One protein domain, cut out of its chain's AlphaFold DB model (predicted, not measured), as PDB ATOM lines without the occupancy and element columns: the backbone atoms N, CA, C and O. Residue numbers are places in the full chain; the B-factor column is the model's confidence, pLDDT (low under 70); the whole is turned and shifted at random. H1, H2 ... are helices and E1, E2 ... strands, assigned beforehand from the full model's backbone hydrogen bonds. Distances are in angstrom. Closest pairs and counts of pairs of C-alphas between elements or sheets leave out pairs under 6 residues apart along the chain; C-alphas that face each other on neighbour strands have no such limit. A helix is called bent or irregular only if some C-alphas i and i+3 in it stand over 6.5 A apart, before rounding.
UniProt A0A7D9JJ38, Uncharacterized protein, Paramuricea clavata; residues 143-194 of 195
ATOM      1  N   GLY A 143     200.481 201.231 234.634       70.38
ATOM      2  CA  GLY A 143     201.502 202.235 234.914       70.38
ATOM      3  C   GLY A 143     201.360 202.812 236.323       70.38
ATOM      4  O   GLY A 143     200.380 202.548 237.024       70.38
ATOM      5  N   ASP A 144     202.340 203.626 236.715       73.19
ATOM      6  CA  ASP A 144     202.275 204.385 237.961       73.19
ATOM      7  C   ASP A 144     200.978 205.201 238.007       73.19
ATOM      8  O   ASP A 144     200.592 205.861 237.041       73.19
ATOM      9  N   PHE A 145     200.274 205.131 239.133       73.38
ATOM     10  CA  PHE A 145     198.998 205.810 239.278       73.38
ATOM     11  C   PHE A 145     199.247 207.259 239.683       73.38
ATOM     12  O   PHE A 145     199.647 207.506 240.820       73.38
ATOM     13  N   CYS A 146     198.977 208.219 238.801       77.19
ATOM     14  CA  CYS A 146     199.048 209.635 239.145       77.19
ATOM     15  C   CYS A 146     197.689 210.313 238.986       77.19
ATOM     16  O   CYS A 146     197.167 210.483 237.890       77.19
ATOM     17  N   TRP A 147     197.099 210.737 240.099       77.06
ATOM     18  CA  TRP A 147     195.784 211.380 240.078       77.06
ATOM     19  C   TRP A 147     195.778 212.808 239.512       77.06
ATOM     20  O   TRP A 147     194.714 213.356 239.254       77.06
ATOM     21  N   GLU A 148     196.955 213.414 239.330       76.94
ATOM     22  CA  GLU A 148     197.135 214.733 238.716       76.94
ATOM     23  C   GLU A 148     196.954 214.660 237.194       76.94
ATOM     24  O   GLU A 148     196.767 215.688 236.550       76.94
ATOM     25  N   GLU A 149     196.981 213.451 236.625       81.81
ATOM     26  CA  GLU A 149     196.764 213.210 235.197       81.81
ATOM     27  C   GLU A 149     195.280 213.209 234.810       81.81
ATOM     28  O   GLU A 149     194.963 213.379 233.635       81.81
ATOM     29  N   TYR A 150     194.374 213.044 235.779       83.50
ATOM     30  CA  TYR A 150     192.933 213.013 235.536       83.50
ATOM     31  C   TYR A 150     192.323 214.401 235.690       83.50
ATOM     32  O   TYR A 150     192.666 215.150 236.610       83.50
ATOM     33  N   ASP A 151     191.362 214.734 234.830       88.25
ATOM     34  CA  ASP A 151     190.547 215.918 235.067       88.25
ATOM     35  C   ASP A 151     189.623 215.720 236.282       88.25
ATOM     36  O   ASP A 151     189.302 214.600 236.680       88.25
ATOM     37  N   SER A 152     189.172 216.825 236.879       86.12
ATOM     38  CA  SER A 152     188.342 216.804 238.092       86.12
ATOM     39  C   SER A 152     187.062 215.963 237.938       86.12
ATOM     40  O   SER A 152     186.667 215.265 238.872       86.12
ATOM     41  N   SER A 153     186.438 215.971 236.756       88.44
ATOM     42  CA  SER A 153     185.211 215.219 236.479       88.44
ATOM     43  C   SER A 153     185.464 213.731 236.231       88.44
ATOM     44  O   SER A 153     184.706 212.897 236.732       88.44
ATOM     45  N   GLU A 154     186.546 213.377 235.532       88.75
ATOM     46  CA  GLU A 154     187.006 211.994 235.376       88.75
ATOM     47  C   GLU A 154     187.403 211.391 236.725       88.75
ATOM     48  O   GLU A 154     186.990 210.276 237.059       88.75
ATOM     49  N   PHE A 155     188.133 212.154 237.540       87.94
ATOM     50  CA  PHE A 155     188.537 211.751 238.880       87.94
ATOM     51  C   PHE A 155     187.322 211.523 239.791       87.94
ATOM     52  O   PHE A 155     187.201 210.465 240.413       87.94
ATOM     53  N   GLU A 156     186.374 212.466 239.830       87.44
ATOM     54  CA  GLU A 156     185.158 212.333 240.639       87.44
ATOM     55  C   GLU A 156     184.279 211.164 240.162       87.44
ATOM     56  O   GLU A 156     183.731 210.428 240.984       87.44
ATOM     57  N   ALA A 157     184.182 210.922 238.852       90.94
ATOM     58  CA  ALA A 157     183.440 209.782 238.318       90.94
ATOM     59  C   ALA A 157     184.085 208.430 238.684       90.94
ATOM     60  O   ALA A 157     183.371 207.481 239.025       90.94
ATOM     61  N   MET A 158     185.418 208.348 238.638       85.38
ATOM     62  CA  MET A 158     186.188 207.136 238.942       85.38
ATOM     63  C   MET A 158     186.222 206.825 240.442       85.38
ATOM     64  O   MET A 158     185.931 205.701 240.853       85.38
ATOM     65  N   PHE A 159     186.552 207.819 241.270       84.88
ATOM     66  CA  PHE A 159     186.820 207.632 242.699       84.88
ATOM     67  C   PHE A 159     185.642 208.010 243.600       84.88
ATOM     68  O   PHE A 159     185.654 207.681 244.787       84.88
ATOM     69  N   ARG A 160     184.601 208.655 243.054       90.94
ATOM     70  CA  ARG A 160     183.416 209.148 243.791       90.94
ATOM     71  C   ARG A 160     183.757 210.117 244.924       90.94
ATOM     72  O   ARG A 160     182.962 210.302 245.844       90.94
ATOM     73  N   VAL A 161     184.939 210.715 244.852       88.12
ATOM     74  CA  VAL A 161     185.462 211.716 245.776       88.12
ATOM     75  C   VAL A 161     186.076 212.831 244.954       88.12
ATOM     76  O   VAL A 161     186.590 212.595 243.859       88.12
ATOM     77  N   LYS A 162     186.018 214.048 245.481       88.06
ATOM     78  CA  LYS A 162     186.648 215.183 244.824       88.06
ATOM     79  C   LYS A 162     188.144 215.174 245.091       88.06
ATOM     80  O   LYS A 162     188.586 214.742 246.157       88.06
ATOM     81  N   GLN A 163     188.922 215.663 244.133       86.44
ATOM     82  CA  GLN A 163     190.380 215.709 244.249       86.44
ATOM     83  C   GLN A 163     190.816 216.566 245.450       86.44
ATOM     84  O   GLN A 163     191.757 216.213 246.159       86.44
ATOM     85  N   GLU A 164     190.082 217.646 245.741       87.38
ATOM     86  CA  GLU A 164     190.362 218.552 246.860       87.38
ATOM     87  C   GLU A 164     190.104 217.914 248.230       87.38
ATOM     88  O   GLU A 164     190.670 218.354 249.233       87.38
ATOM     89  N   ASP A 165     189.275 216.870 248.283       89.38
ATOM     90  CA  ASP A 165     188.909 216.196 249.527       89.38
ATOM     91  C   ASP A 165     189.946 215.150 249.945       89.38
ATOM     92  O   ASP A 165     189.918 214.663 251.077       89.38
ATOM     93  N   ILE A 166     190.894 214.787 249.077       86.44
ATOM     94  CA  ILE A 166     191.802 213.691 249.413       86.44
ATOM     95  C   ILE A 166     192.757 214.038 250.562       86.44
ATOM     96  O   ILE A 166     192.922 213.186 251.435       86.44
ATOM     97  N   PRO A 167     193.354 215.240 250.666       84.31
ATOM     98  CA  PRO A 167     194.140 215.591 251.847       84.31
ATOM     99  C   PRO A 167     193.358 215.387 253.156       84.31
ATOM    100  O   PRO A 167     193.917 214.912 254.143       84.31
ATOM    101  N   ILE A 168     192.048 215.664 253.137       89.38
ATOM    102  CA  ILE A 168     191.143 215.449 254.274       89.38
ATOM    103  C   ILE A 168     190.954 213.948 254.529       89.38
ATOM    104  O   ILE A 168     191.007 213.505 255.674       89.38
ATOM    105  N   LEU A 169     190.764 213.150 253.475       87.75
ATOM    106  CA  LEU A 169     190.628 211.695 253.577       87.75
ATOM    107  C   LEU A 169     191.911 211.021 254.076       87.75
ATOM    108  O   LEU A 169     191.830 210.118 254.904       87.75
ATOM    109  N   VAL A 170     193.083 211.463 253.619       86.06
ATOM    110  CA  VAL A 170     194.388 210.952 254.064       86.06
ATOM    111  C   VAL A 170     194.572 211.193 255.559       86.06
ATOM    112  O   VAL A 170     194.958 210.267 256.275       86.06
ATOM    113  N   ASP A 171     194.237 212.393 256.040       86.50
ATOM    114  CA  ASP A 171     194.314 212.737 257.463       86.50
ATOM    115  C   ASP A 171     193.285 211.955 258.300       86.50
ATOM    116  O   ASP A 171     193.629 211.324 259.304       86.50
ATOM    117  N   ALA A 172     192.028 211.894 257.844       90.56
ATOM    118  CA  ALA A 172     190.951 211.187 258.538       90.56
ATOM    119  C   ALA A 172     191.199 209.673 258.642       90.56
ATOM    120  O   ALA A 172     190.951 209.070 259.689       90.56
ATOM    121  N   LEU A 173     191.707 209.057 257.569       88.31
ATOM    122  CA  LEU A 173     192.057 207.636 257.524       88.31
ATOM    123  C   LEU A 173     193.433 207.346 258.136       88.31
ATOM    124  O   LEU A 173     193.778 206.177 258.313       88.31
ATOM    125  N   ARG A 174     194.207 208.388 258.476       87.19
ATOM    126  CA  ARG A 174     195.585 208.295 258.980       87.19
ATOM    127  C   ARG A 174     196.456 207.410 258.092       87.19
ATOM    128  O   ARG A 174     197.219 206.579 258.593       87.19
ATOM    129  N   VAL A 175     196.309 207.555 256.774       83.06
ATOM    130  CA  VAL A 175     197.077 206.738 255.833       83.06
ATOM    131  C   VAL A 175     198.544 207.163 255.930       83.06
ATOM    132  O   VAL A 175     198.843 208.349 255.786       83.06
ATOM    133  N   PRO A 176     199.472 206.236 256.213       83.00
ATOM    134  CA  PRO A 176     200.886 206.571 256.290       83.00
ATOM    135  C   PRO A 176     201.407 207.029 254.923       83.00
ATOM    136  O   PRO A 176     200.972 206.534 253.887       83.00
ATOM    137  N   GLU A 177     202.389 207.935 254.927       77.38
ATOM    138  CA  GLU A 177     202.999 208.489 253.705       77.38
ATOM    139  C   GLU A 177     203.554 207.395 252.781       77.38
ATOM    140  O   GLU A 177     203.524 207.540 251.561       77.38
ATOM    141  N   THR A 178     204.026 206.289 253.366       77.88
ATOM    142  CA  THR A 178     204.405 205.073 252.646       77.88
ATOM    143  C   THR A 178     203.915 203.830 253.376       77.88
ATOM    144  O   THR A 178     203.992 203.746 254.604       77.88
ATOM    145  N   PHE A 179     203.439 202.836 252.631       76.50
ATOM    146  CA  PHE A 179     203.134 201.520 253.187       76.50
ATOM    147  C   PHE A 179     203.378 200.400 252.186       76.50
ATOM    148  O   PHE A 179     203.362 200.599 250.972       76.50
ATOM    149  N   LYS A 180     203.630 199.206 252.731       74.50
ATOM    150  CA  LYS A 180     203.820 197.984 251.956       74.50
ATOM    151  C   LYS A 180     202.542 197.167 251.975       74.50
ATOM    152  O   LYS A 180     202.088 196.760 253.044       74.50
ATOM    153  N   CYS A 181     201.988 196.904 250.803       69.12
ATOM    154  CA  CYS A 181     200.903 195.946 250.656       69.12
ATOM    155  C   CYS A 181     201.441 194.525 250.879       69.12
ATOM    156  O   CYS A 181     202.594 194.234 250.561       69.12
ATOM    157  N   GLY A 182     200.597 193.605 251.359       63.72
ATOM    158  CA  GLY A 182     200.971 192.186 251.509       63.72
ATOM    159  C   GLY A 182     201.396 191.515 250.193       63.72
ATOM    160  O   GLY A 182     202.067 190.492 250.207       63.72
ATOM    161  N   GLN A 183     201.055 192.134 249.059       66.12
ATOM    162  CA  GLN A 183     201.462 191.737 247.710       66.12
ATOM    163  C   GLN A 183     202.862 192.251 247.306       66.12
ATOM    164  O   GLN A 183     203.318 191.968 246.207       66.12
ATOM    165  N   GLY A 184     203.555 192.998 248.175       61.75
ATOM    166  CA  GLY A 184     204.920 193.490 247.948       61.75
ATOM    167  C   GLY A 184     205.027 194.916 247.397       61.75
ATOM    168  O   GLY A 184     206.112 195.489 247.467       61.75
ATOM    169  N   PHE A 185     203.926 195.508 246.928       61.50
ATOM    170  CA  PHE A 185     203.898 196.882 246.411       61.50
ATOM    171  C   PHE A 185     204.169 197.917 247.504       61.50
ATOM    172  O   PHE A 185     203.635 197.808 248.615       61.50
ATOM    173  N   VAL A 186     204.978 198.927 247.179       66.25
ATOM    174  CA  VAL A 186     205.279 200.061 248.057       66.25
ATOM    175  C   VAL A 186     204.539 201.280 247.529       66.25
ATOM    176  O   VAL A 186     204.973 201.877 246.559       66.25
ATOM    177  N   MET A 187     203.452 201.689 248.178       65.00
ATOM    178  CA  MET A 187     202.726 202.888 247.746       65.00
ATOM    179  C   MET A 187     203.210 204.113 248.515       65.00
ATOM    180  O   MET A 187     203.415 204.038 249.729       65.00
ATOM    181  N   ALA A 188     203.375 205.233 247.806       68.38
ATOM    182  CA  ALA A 188     203.687 206.542 248.368       68.38
ATOM    183  C   ALA A 188     202.555 207.529 248.051       68.38
ATOM    184  O   ALA A 188     202.142 207.656 246.903       68.38
ATOM    185  N   LEU A 189     202.061 208.246 249.061       65.31
ATOM    186  CA  LEU A 189     201.019 209.265 248.898       65.31
ATOM    187  C   LEU A 189     201.638 210.630 248.564       65.31
ATOM    188  O   LEU A 189     201.600 211.558 249.372       65.31
ATOM    189  N   LYS A 190     202.253 210.758 247.384       60.47
ATOM    190  CA  LYS A 190     202.815 212.030 246.897       60.47
ATOM    191  C   LYS A 190     202.447 212.275 245.445       60.47
ATOM    192  O   LYS A 190     203.301 212.110 244.586       60.47
ATOM    193  N   GLY A 191     201.205 212.660 245.159       57.25
ATOM    194  CA  GLY A 191     200.801 213.029 243.791       57.25
ATOM    195  C   GLY A 191     200.670 211.832 242.840       57.25
ATOM    196  O   GLY A 191     199.684 211.689 242.134       57.25
ATOM    197  N   CYS A 192     201.619 210.908 242.894       54.50
ATOM    198  CA  CYS A 192     201.639 209.657 242.178       54.50
ATOM    199  C   CYS A 192     201.996 208.513 243.146       54.50
ATOM    200  O   CYS A 192     202.840 208.666 244.035       54.50
ATOM    201  N   ALA A 193     201.350 207.364 242.973       54.44
ATOM    202  CA  ALA A 193     201.750 206.094 243.553       54.44
ATOM    203  C   ALA A 193     202.666 205.376 242.553       54.44
ATOM    204  O   ALA A 193     202.280 205.148 241.408       54.44
ATOM    205  N   TYR A 194     203.868 205.034 243.004       48.50
ATOM    206  CA  TYR A 194     204.861 204.301 242.221       48.50
ATOM    207  C   TYR A 194     204.779 202.806 242.549       48.50
ATOM    208  O   TYR A 194     204.523 202.463 243.707       48.50
TER     209      TYR A 194
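This is residues 143 to 194 of the 195 residues of an uncharacterized protein of Paramuricea clavata (UniProt A0A7D9JJ38). The printed part makes an open ring with an empty middle: H1 and H2 follow each other along one side, and the small hairpin of E1 and E2 lies across from H1. The ring is closed by a short antiparallel pairing of residues 145 to 146 with residues 192 to 193, near the two printed ends. The printed part has 52 residues with two named helices and two named strands, in the order H1, H2, E1, E2; the sheet, E1 - E2, is antiparallel. The class is mixed, helices and strands, with under half of the residues in named elements. It is only just compact, close to loose, with a radius of gyration of the C-alphas of 11.7 A and spans of 31 by 27 by 16 A.

H1, residues 152 to 159, begins at C-alpha 152 (188.342, 216.804, 238.092) and is 10.4 A long. H2, residues 163 to 173, is 15.6 A long and ends at C-alpha 173 (192.057, 207.636, 257.524). E1 is residues 178 to 180, and E2 is residues 186 to 188, ending at C-alpha 188 (203.687, 206.542, 248.368).

H1 and H2 only just touch, with 3 pairs of C-alphas within 8 A, the closest being those of Ser 152 and Gln 163, 6.6 A apart. They run the same way at a tilt of 38 degrees, only just steep. H2 is irregular, but only just: C-alphas 164 and 167 are 6.9 A apart. Each O i to N i+4 pair is within hydrogen-bond range in H1, and 5 of 7 are in H2. E1 and E2 form a hairpin, antiparallel at 161 degrees, with N 179 and O 187 within hydrogen-bond range at 3.1 A. H1 is apart from E1 and E2, and H2 is apart from E2.

The C-alphas farthest apart, those of Ser 153 and Gly 182, are 31.7 A apart, while those of Gly 143 and Tyr 194, the first and last printed, are 8.3 A apart. The printed part has no cut, and the links H1 to H2, H2 to E1 and E1 to E2 are tight. The mean pLDDT of the printed part is 77.9, and residues 181 to 194 are under 70.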